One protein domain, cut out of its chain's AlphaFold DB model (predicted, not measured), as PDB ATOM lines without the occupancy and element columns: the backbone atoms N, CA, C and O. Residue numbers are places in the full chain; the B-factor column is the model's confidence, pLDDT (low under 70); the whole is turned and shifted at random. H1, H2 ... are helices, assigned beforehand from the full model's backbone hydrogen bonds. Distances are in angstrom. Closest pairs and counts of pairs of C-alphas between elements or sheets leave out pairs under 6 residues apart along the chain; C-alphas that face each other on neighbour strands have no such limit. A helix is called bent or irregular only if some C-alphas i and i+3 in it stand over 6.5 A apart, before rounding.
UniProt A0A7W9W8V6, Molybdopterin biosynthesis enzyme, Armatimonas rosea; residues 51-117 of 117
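This is residues 51 to 117 of the 117 residues of the protein "Molybdopterin biosynthesis enzyme" of Armatimonas rosea (UniProt A0A7W9W8V6). A rounded, compact cluster of short helices is gathered round H1, which lies between H2 and the first arm of the bent helix H4. H3 and that arm, H4a, make a V-like corner at their link, while the second arm, H4b, crosses near the beginning of H1. The printed part has 67 residues with four named helices, H1 to H4 in order, and no named strand: all helix. The radius of gyration of the C-alphas is 11.0 A and the spans are 28 by 25 by 25 A.

H4, residues 87 to 108, was assigned by its hydrogen bonds as one helix but is bent: C-alphas 97 and 100 are 9.4 A apart. Its arms H4a, residues 87 to 97, and H4b, residues 100 to 108, stand at a steep tilt of 70.0 degrees, only just short of about perpendicular. H4b is irregular, with C-alphas 100 and 103 8.0 A apart. H1, residues 51 to 59, touches H4a, opposite ways at 37 degrees, only just a steep tilt; the closest C-alphas, Ala 54 and Ile 94, are 5.2 A apart. H1 touches H4b about perpendicular, at 85 degrees, closest at C-alphas 51 and 102, 5.8 A. H2, residues 63 to 68, touches H1, closest at C-alphas 56 and 63, 5.9 A. H3, residues 72 to 82, and H2 only just touch, only at the corner, with 3 pairs of C-alphas within 8 A; the closest, 66 and 72, are 5.9 A apart. H2 is apart from both arms. Helix packing is mostly crossed, without shallow tilts. Every O i to N i+4 pair is within hydrogen-bond range in H1, H2, H3 and H4a, and 4 of 5 in H4b.

H1 begins at C-alpha 51, (150.829, 138.663, 163.036), and is 12.1 A long; H2 is 8.5 A, H3 15.4 A, H4a 15.6 A and H4b 14.5 A, ending at C-alpha 108, (140.624, 133.970, 162.935).

The farthest C-alphas, Lys 70 and Ala 100, are 28.6 A apart. The printed part has no cut, and its three links between helices are tight. Residues 100 to 106 and 108 to 117 have pLDDT under 70.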
ATOM      1  N   ALA A  51     151.053 138.829 161.603       85.50
ATOM      2  CA  ALA A  51     150.829 138.663 163.036       85.50
ATOM      3  C   ALA A  51     151.527 137.407 163.591       85.50
ATOM      4  O   ALA A  51     152.183 137.472 164.630       85.50
ATOM      5  N   LEU A  52     151.429 136.273 162.886       89.44
ATOM      6  CA  LEU A  52     152.130 135.043 163.268       89.44
ATOM      7  C   LEU A  52     153.646 135.183 163.128       89.44
ATOM      8  O   LEU A  52     154.372 134.681 163.983       89.44
ATOM      9  N   ALA A  53     154.122 135.895 162.102       90.62
ATOM     10  CA  ALA A  53     155.544 136.203 161.949       90.62
ATOM     11  C   ALA A  53     156.074 136.992 163.147       90.62
ATOM     12  O   ALA A  53     157.070 136.602 163.751       90.62
ATOM     13  N   ALA A  54     155.344 138.025 163.566       89.19
ATOM     14  CA  ALA A  54     155.705 138.826 164.726       89.19
ATOM     15  C   ALA A  54     155.709 138.020 166.031       89.19
ATOM     16  O   ALA A  54     156.600 138.201 166.859       89.19
ATOM     17  N   ILE A  55     154.737 137.120 166.214       90.50
ATOM     18  CA  ILE A  55     154.684 136.207 167.366       90.50
ATOM     19  C   ILE A  55     155.898 135.274 167.371       90.50
ATOM     20  O   ILE A  55     156.572 135.158 168.394       90.50
ATOM     21  N   SER A  56     156.187 134.638 166.235       92.94
ATOM     22  CA  SER A  56     157.321 133.724 166.071       92.94
ATOM     23  C   SER A  56     158.643 134.398 166.405       92.94
ATOM     24  O   SER A  56     159.414 133.878 167.205       92.94
ATOM     25  N   GLU A  57     158.866 135.585 165.841       92.06
ATOM     26  CA  GLU A  57     160.088 136.358 166.028       92.06
ATOM     27  C   GLU A  57     160.217 136.873 167.465       92.06
ATOM     28  O   GLU A  57     161.278 136.763 168.075       92.06
ATOM     29  N   THR A  58     159.131 137.406 168.033       90.88
ATOM     30  CA  THR A  58     159.155 138.016 169.370       90.88
ATOM     31  C   THR A  58     159.343 136.980 170.473       90.88
ATOM     32  O   THR A  58     160.034 137.258 171.453       90.88
ATOM     33  N   LEU A  59     158.729 135.801 170.330       91.12
ATOM     34  CA  LEU A  59     158.769 134.741 171.339       91.12
ATOM     35  C   LEU A  59     159.812 133.654 171.041       91.12
ATOM     36  O   LEU A  59     160.041 132.793 171.883       91.12
ATOM     37  N   GLY A  60     160.447 133.673 169.865       92.31
ATOM     38  CA  GLY A  60     161.418 132.654 169.463       92.31
ATOM     39  C   GLY A  60     160.807 131.259 169.318       92.31
ATOM     40  O   GLY A  60     161.464 130.266 169.632       92.31
ATOM     41  N   ILE A  61     159.548 131.176 168.877       93.81
ATOM     42  CA  ILE A  61     158.789 129.920 168.785       93.81
ATOM     43  C   ILE A  61     158.516 129.508 167.343       93.81
ATOM     44  O   ILE A  61     158.352 130.348 166.455       93.81
ATOM     45  N   SER A  62     158.364 128.200 167.130       94.06
ATOM     46  CA  SER A  62     157.824 127.670 165.879       94.06
ATOM     47  C   SER A  62     156.318 127.924 165.789       94.06
ATOM     48  O   SER A  62     155.537 127.501 166.645       94.06
ATOM     49  N   VAL A  63     155.892 128.553 164.693       93.19
ATOM     50  CA  VAL A  63     154.466 128.775 164.414       93.19
ATOM     51  C   VAL A  63     153.737 127.476 164.109       93.19
ATOM     52  O   VAL A  63     152.567 127.341 164.457       93.19
ATOM     53  N   LEU A  64     154.407 126.490 163.510       93.88
ATOM     54  CA  LEU A  64     153.786 125.186 163.298       93.88
ATOM     55  C   LEU A  64     153.495 124.478 164.621       93.88
ATOM     56  O   LEU A  64     152.412 123.915 164.753       93.88
ATOM     57  N   ASP A  65     154.398 124.537 165.605       94.25
ATOM     58  CA  ASP A  65     154.124 123.948 166.925       94.25
ATOM     59  C   ASP A  65     152.968 124.666 167.623       94.25
ATOM     60  O   ASP A  65     152.078 124.006 168.155       94.25
ATOM     61  N   LEU A  66     152.914 125.998 167.531       92.81
ATOM     62  CA  LEU A  66     151.780 126.774 168.028       92.81
ATOM     63  C   LEU A  66     150.460 126.344 167.366       92.81
ATOM     64  O   LEU A  66     149.478 126.070 168.052       92.81
ATOM     65  N   LEU A  67     150.411 126.273 166.035       90.88
ATOM     66  CA  LEU A  67     149.177 125.978 165.301       90.88
ATOM     67  C   LEU A  67     148.709 124.528 165.483       90.88
ATOM     68  O   LEU A  67     147.499 124.280 165.521       90.88
ATOM     69  N   LEU A  68     149.650 123.590 165.611       91.69
ATOM     70  CA  LEU A  68     149.388 122.166 165.838       91.69
ATOM     71  C   LEU A  68     149.196 121.817 167.320       91.69
ATOM     72  O   LEU A  68     148.779 120.695 167.625       91.69
ATOM     73  N   SER A  69     149.476 122.746 168.238       92.94
ATOM     74  CA  SER A  69     149.261 122.532 169.666       92.94
ATOM     75  C   SER A  69     147.788 122.255 169.961       92.94
ATOM     76  O   SER A  69     146.881 122.907 169.434       92.94
ATOM     77  N   LYS A  70     147.555 121.290 170.856       90.56
ATOM     78  CA  LYS A  70     146.221 120.986 171.392       90.56
ATOM     79  C   LYS A  70     145.708 122.099 172.304       90.56
ATOM     80  O   LYS A  70     144.501 122.297 172.380       90.56
ATOM     81  N   ASP A  71     146.622 122.796 172.974       91.31
ATOM     82  CA  ASP A  71     146.341 123.931 173.844       91.31
ATOM     83  C   ASP A  71     147.282 125.081 173.469       91.31
ATOM     84  O   ASP A  71     148.451 125.136 173.859       91.31
ATOM     85  N   ARG A  72     146.775 125.974 172.618       89.00
ATOM     86  CA  ARG A  72     147.540 127.114 172.099       89.00
ATOM     87  C   ARG A  72     147.758 128.181 173.163       89.00
ATOM     88  O   ARG A  72     148.764 128.879 173.119       89.00
ATOM     89  N   GLU A  73     146.833 128.304 174.113       87.12
ATOM     90  CA  GLU A  73     146.924 129.298 175.177       87.12
ATOM     91  C   GLU A  73     148.022 128.919 176.167       87.12
ATOM     92  O   GLU A  73     148.871 129.751 176.477       87.12
ATOM     93  N   ALA A  74     148.054 127.657 176.610       88.75
ATOM     94  CA  ALA A  74     149.123 127.170 177.474       88.75
ATOM     95  C   ALA A  74     150.496 127.293 176.795       88.75
ATOM     96  O   ALA A  74     151.434 127.786 177.415       88.75
ATOM     97  N   PHE A  75     150.584 126.930 175.509       91.62
ATOM     98  CA  PHE A  75     151.815 127.060 174.724       91.62
ATOM     99  C   PHE A  75     152.307 128.514 174.648       91.62
ATOM    100  O   PHE A  75     153.482 128.789 174.874       91.62
ATOM    101  N   LEU A  76     151.414 129.467 174.350       90.00
ATOM    102  CA  LEU A  76     151.778 130.885 174.308       90.00
ATOM    103  C   LEU A  76     152.159 131.424 175.684       90.00
ATOM    104  O   LEU A  76     153.079 132.229 175.776       90.00
ATOM    105  N   ARG A  77     151.475 130.990 176.746       89.31
ATOM    106  CA  ARG A  77     151.789 131.407 178.116       89.31
ATOM    107  C   ARG A  77     153.200 130.975 178.509       89.31
ATOM    108  O   ARG A  77     153.974 131.818 178.943       89.31
ATOM    109  N   GLU A  78     153.550 129.715 178.263       90.81
ATOM    110  CA  GLU A  78     154.901 129.184 178.486       90.81
ATOM    111  C   GLU A  78     155.951 129.955 177.667       90.81
ATOM    112  O   GLU A  78     156.978 130.382 178.195       90.81
ATOM    113  N   ALA A  79     155.668 130.228 176.390       90.50
ATOM    114  CA  ALA A  79     156.561 131.007 175.535       90.50
ATOM    115  C   ALA A  79     156.775 132.447 176.041       90.50
ATOM    116  O   ALA A  79     157.888 132.966 175.984       90.50
ATOM    117  N   VAL A  80     155.724 133.090 176.555       90.44
ATOM    118  CA  VAL A  80     155.795 134.434 177.147       90.44
ATOM    119  C   VAL A  80     156.559 134.421 178.472       90.44
ATOM    120  O   VAL A  80     157.353 135.325 178.710       90.44
ATOM    121  N   GLU A  81     156.372 133.406 179.317       88.62
ATOM    122  CA  GLU A  81     157.110 133.254 180.581       88.62
ATOM    123  C   GLU A  81     158.619 133.076 180.358       88.62
ATOM    124  O   GLU A  81     159.429 133.557 181.153       88.62
ATOM    125  N   HIS A  82     159.009 132.424 179.262       89.06
ATOM    126  CA  HIS A  82     160.409 132.270 178.865       89.06
ATOM    127  C   HIS A  82     160.970 133.455 178.071       89.06
ATOM    128  O   HIS A  82     162.188 133.547 177.885       89.06
ATOM    129  N   ALA A  83     160.119 134.374 177.614       87.25
ATOM    130  CA  ALA A  83     160.565 135.543 176.882       87.25
ATOM    131  C   ALA A  83     161.308 136.513 177.812       87.25
ATOM    132  O   ALA A  83     160.860 136.857 178.902       87.25
ATOM    133  N   ALA A  84     162.435 137.047 177.341       85.19
ATOM    134  CA  ALA A  84     163.207 138.057 178.069       85.19
ATOM    135  C   ALA A  84     162.574 139.468 178.025       85.19
ATOM    136  O   ALA A  84     163.226 140.454 178.370       85.19
ATOM    137  N   LEU A  85     161.330 139.586 177.548       85.19
ATOM    138  CA  LEU A  85     160.645 140.849 177.299       85.19
ATOM    139  C   LEU A  85     159.397 140.969 178.183       85.19
ATOM    140  O   LEU A  85     158.683 139.985 178.361       85.19
ATOM    141  N   PRO A  86     159.077 142.174 178.692       86.69
ATOM    142  CA  PRO A  86     157.800 142.414 179.351       86.69
ATOM    143  C   PRO A  86     156.620 142.143 178.410       86.69
ATOM    144  O   PRO A  86     156.684 142.461 177.220       86.69
ATOM    145  N   VAL A  87     155.517 141.630 178.960       83.06
ATOM    146  CA  VAL A  87     154.299 141.275 178.205       83.06
ATOM    147  C   VAL A  87     153.763 142.445 177.378       83.06
ATOM    148  O   VAL A  87     153.367 142.251 176.229       83.06
ATOM    149  N   ASP A  88     153.805 143.665 177.912       82.44
ATOM    150  CA  ASP A  88     153.344 144.858 177.193       82.44
ATOM    151  C   ASP A  88     154.200 145.143 175.949       82.44
ATOM    152  O   ASP A  88     153.672 145.431 174.879       82.44
ATOM    153  N   VAL A  89     155.521 144.944 176.042       85.75
ATOM    154  CA  VAL A  89     156.443 145.105 174.905       85.75
ATOM    155  C   VAL A  89     156.206 144.026 173.850       85.75
ATOM    156  O   VAL A  89     156.270 144.306 172.653       85.75
ATOM    157  N   ILE A  90     155.926 142.795 174.281       84.38
ATOM    158  CA  ILE A  90     155.572 141.688 173.384       84.38
ATOM    159  C   ILE A  90     154.293 142.038 172.617       84.38
ATOM    160  O   ILE A  90     154.259 141.943 171.389       84.38
ATOM    161  N   ARG A  91     153.261 142.500 173.330       83.25
ATOM    162  CA  ARG A  91     151.985 142.920 172.743       83.25
ATOM    163  C   ARG A  91     152.178 144.043 171.729       83.25
ATOM    164  O   ARG A  91     151.684 143.923 170.610       83.25
ATOM    165  N   ASP A  92     152.904 145.097 172.091       84.31
ATOM    166  CA  ASP A  92     153.117 146.253 171.217       84.31
ATOM    167  C   ASP A  92     153.831 145.862 169.919       84.31
ATOM    168  O   ASP A  92     153.441 146.307 168.840       84.31
ATOM    169  N   ARG A  93     154.833 144.975 169.997       85.19
ATOM    170  CA  ARG A  93     155.537 144.455 168.812       85.19
ATOM    171  C   ARG A  93     154.613 143.669 167.890       85.19
ATOM    172  O   ARG A  93     154.626 143.899 166.682       85.19
ATOM    173  N   ILE A  94     153.795 142.778 168.452       83.56
ATOM    174  CA  ILE A  94     152.850 141.968 167.676       83.56
ATOM    175  C   ILE A  94     151.808 142.866 167.004       83.56
ATOM    176  O   ILE A  94     151.573 142.738 165.805       83.56
ATOM    177  N   LEU A  95     151.211 143.806 167.743       82.50
ATOM    178  CA  LEU A  95     150.203 144.721 167.202       82.50
ATOM    179  C   LEU A  95     150.782 145.648 166.127       82.50
ATOM    180  O   LEU A  95     150.147 145.851 165.092       82.50
ATOM    181  N   ALA A  96     151.994 146.172 166.334       83.94
ATOM    182  CA  ALA A  96     152.668 147.020 165.356       83.94
ATOM    183  C   ALA A  96     152.937 146.280 164.036       83.94
ATOM    184  O   ALA A  96     152.703 146.833 162.963       83.94
ATOM    185  N   ALA A  97     153.385 145.025 164.109       80.56
ATOM    186  CA  ALA A  97     153.671 144.209 162.931       80.56
ATOM    187  C   ALA A  97     152.403 143.724 162.209       80.56
ATOM    188  O   ALA A  97     152.386 143.587 160.987       80.56
ATOM    189  N   ALA A  98     151.329 143.484 162.954       73.25
ATOM    190  CA  ALA A  98     150.084 142.966 162.410       73.25
ATOM    191  C   ALA A  98     149.197 144.053 161.756       73.25
ATOM    192  O   ALA A  98     148.285 143.737 160.986       73.25
ATOM    193  N   GLY A  99     149.475 145.337 162.013       73.88
ATOM    194  CA  GLY A  99     148.787 146.474 161.400       73.88
ATOM    195  C   GLY A  99     147.295 146.569 161.757       73.88
ATOM    196  O   GLY A  99     146.808 145.921 162.683       73.88
ATOM    197  N   ALA A 100     146.537 147.371 160.999       60.78
ATOM    198  CA  ALA A 100     145.127 147.690 161.283       60.78
ATOM    199  C   ALA A 100     144.126 146.509 161.165       60.78
ATOM    200  O   ALA A 100     142.930 146.718 161.331       60.78
ATOM    201  N   GLY A 101     144.592 145.281 160.909       64.19
ATOM    202  CA  GLY A 101     143.779 144.051 160.878       64.19
ATOM    203  C   GLY A 101     144.374 142.901 161.700       64.19
ATOM    204  O   GLY A 101     143.920 141.762 161.607       64.19
ATOM    205  N   GLY A 102     145.406 143.180 162.498       64.50
ATOM    206  CA  GLY A 102     146.170 142.161 163.203       64.50
ATOM    207  C   GLY A 102     145.385 141.367 164.237       64.50
ATOM    208  O   GLY A 102     145.470 140.141 164.275       64.50
ATOM    209  N   GLY A 103     144.567 142.060 165.030       65.62
ATOM    210  CA  GLY A 103     143.681 141.416 166.002       65.62
ATOM    211  C   GLY A 103     142.663 140.482 165.338       65.62
ATOM    212  O   GLY A 103     142.415 139.382 165.823       65.62
ATOM    213  N   GLU A 104     142.136 140.849 164.165       66.06
ATOM    214  CA  GLU A 104     141.210 139.991 163.411       66.06
ATOM    215  C   GLU A 104     141.895 138.738 162.853       66.06
ATOM    216  O   GLU A 104     141.308 137.656 162.891       66.06
ATOM    217  N   GLN A 105     143.151 138.844 162.405       66.56
ATOM    218  CA  GLN A 105     143.935 137.677 161.985       66.56
ATOM    219  C   GLN A 105     144.201 136.723 163.154       66.56
ATOM    220  O   GLN A 105     144.006 135.517 163.018       66.56
ATOM    221  N   LEU A 106     144.589 137.248 164.319       67.94
ATOM    222  CA  LEU A 106     144.817 136.438 165.521       67.94
ATOM    223  C   LEU A 106     143.524 135.764 166.003       67.94
ATOM    224  O   LEU A 106     143.534 134.574 166.330       67.94
ATOM    225  N   LYS A 107     142.390 136.473 165.944       71.19
ATOM    226  CA  LYS A 107     141.055 135.919 166.219       71.19
ATOM    227  C   LYS A 107     140.668 134.810 165.247       71.19
ATOM    228  O   LYS A 107     140.192 133.767 165.689       71.19
ATOM    229  N   ALA A 108     140.894 134.995 163.946       64.81
ATOM    230  CA  ALA A 108     140.624 133.970 162.935       64.81
ATOM    231  C   ALA A 108     141.443 132.687 163.169       64.81
ATOM    232  O   ALA A 108     141.012 131.593 162.805       64.81
ATOM    233  N   LEU A 109     142.598 132.811 163.827       62.28
ATOM    234  CA  LEU A 109     143.481 131.706 164.201       62.28
ATOM    235  C   LEU A 109     143.162 131.110 165.587       62.28
ATOM    236  O   LEU A 109     143.807 130.147 166.010       62.28
ATOM    237  N   GLY A 110     142.148 131.637 166.280       62.38
ATOM    238  CA  GLY A 110     141.727 131.178 167.602       62.38
ATOM    239  C   GLY A 110     142.721 131.516 168.715       62.38
ATOM    240  O   GLY A 110     142.807 130.770 169.688       62.38
ATOM    241  N   LEU A 111     143.498 132.595 168.562       65.44
ATOM    242  CA  LEU A 111     144.435 133.077 169.577       65.44
ATOM    243  C   LEU A 111     143.750 134.143 170.463       65.44
ATOM    244  O   LEU A 111     143.069 135.023 169.930       65.44
ATOM    245  N   PRO A 112     143.877 134.072 171.803       56.53
ATOM    246  CA  PRO A 112     143.178 134.981 172.714       56.53
ATOM    247  C   PRO A 112     143.763 136.404 172.683       56.53
ATOM    248  O   PRO A 112     144.976 136.580 172.603       56.53
ATOM    249  N   GLU A 113     142.907 137.430 172.795       52.50
ATOM    250  CA  GLU A 113     143.335 138.844 172.784       52.50
ATOM    251  C   GLU A 113     143.730 139.415 174.160       52.50
ATOM    252  O   GLU A 113     144.258 140.525 174.237       52.50
ATOM    253  N   THR A 114     143.534 138.689 175.262       47.47
ATOM    254  CA  THR A 114     143.746 139.235 176.615       47.47
ATOM    255  C   THR A 114     144.177 138.166 177.614       47.47
ATOM    256  O   THR A 114     143.558 137.102 177.630       47.47
ATOM    257  N   PRO A 115     145.146 138.449 178.508       42.66
ATOM    258  CA  PRO A 115     145.264 137.696 179.744       42.66
ATOM    259  C   PRO A 115     144.027 137.978 180.603       42.66
ATOM    260  O   PRO A 115     143.636 139.127 180.809       42.66
ATOM    261  N   THR A 116     143.394 136.923 181.100       42.16
ATOM    262  CA  THR A 116     142.511 136.998 182.260       42.16
ATOM    263  C   THR A 116     143.365 137.290 183.490       42.16
ATOM    264  O   THR A 116     143.884 136.362 184.105       42.16
ATOM    265  N   SER A 117     143.544 138.572 183.818       33.47
ATOM    266  CA  SER A 117     143.582 139.169 185.174       33.47
ATOM    267  C   SER A 117     144.029 140.624 185.095       33.47
ATOM    268  O   SER A 117     145.110 140.870 184.518       33.47
TER     269      SER A 117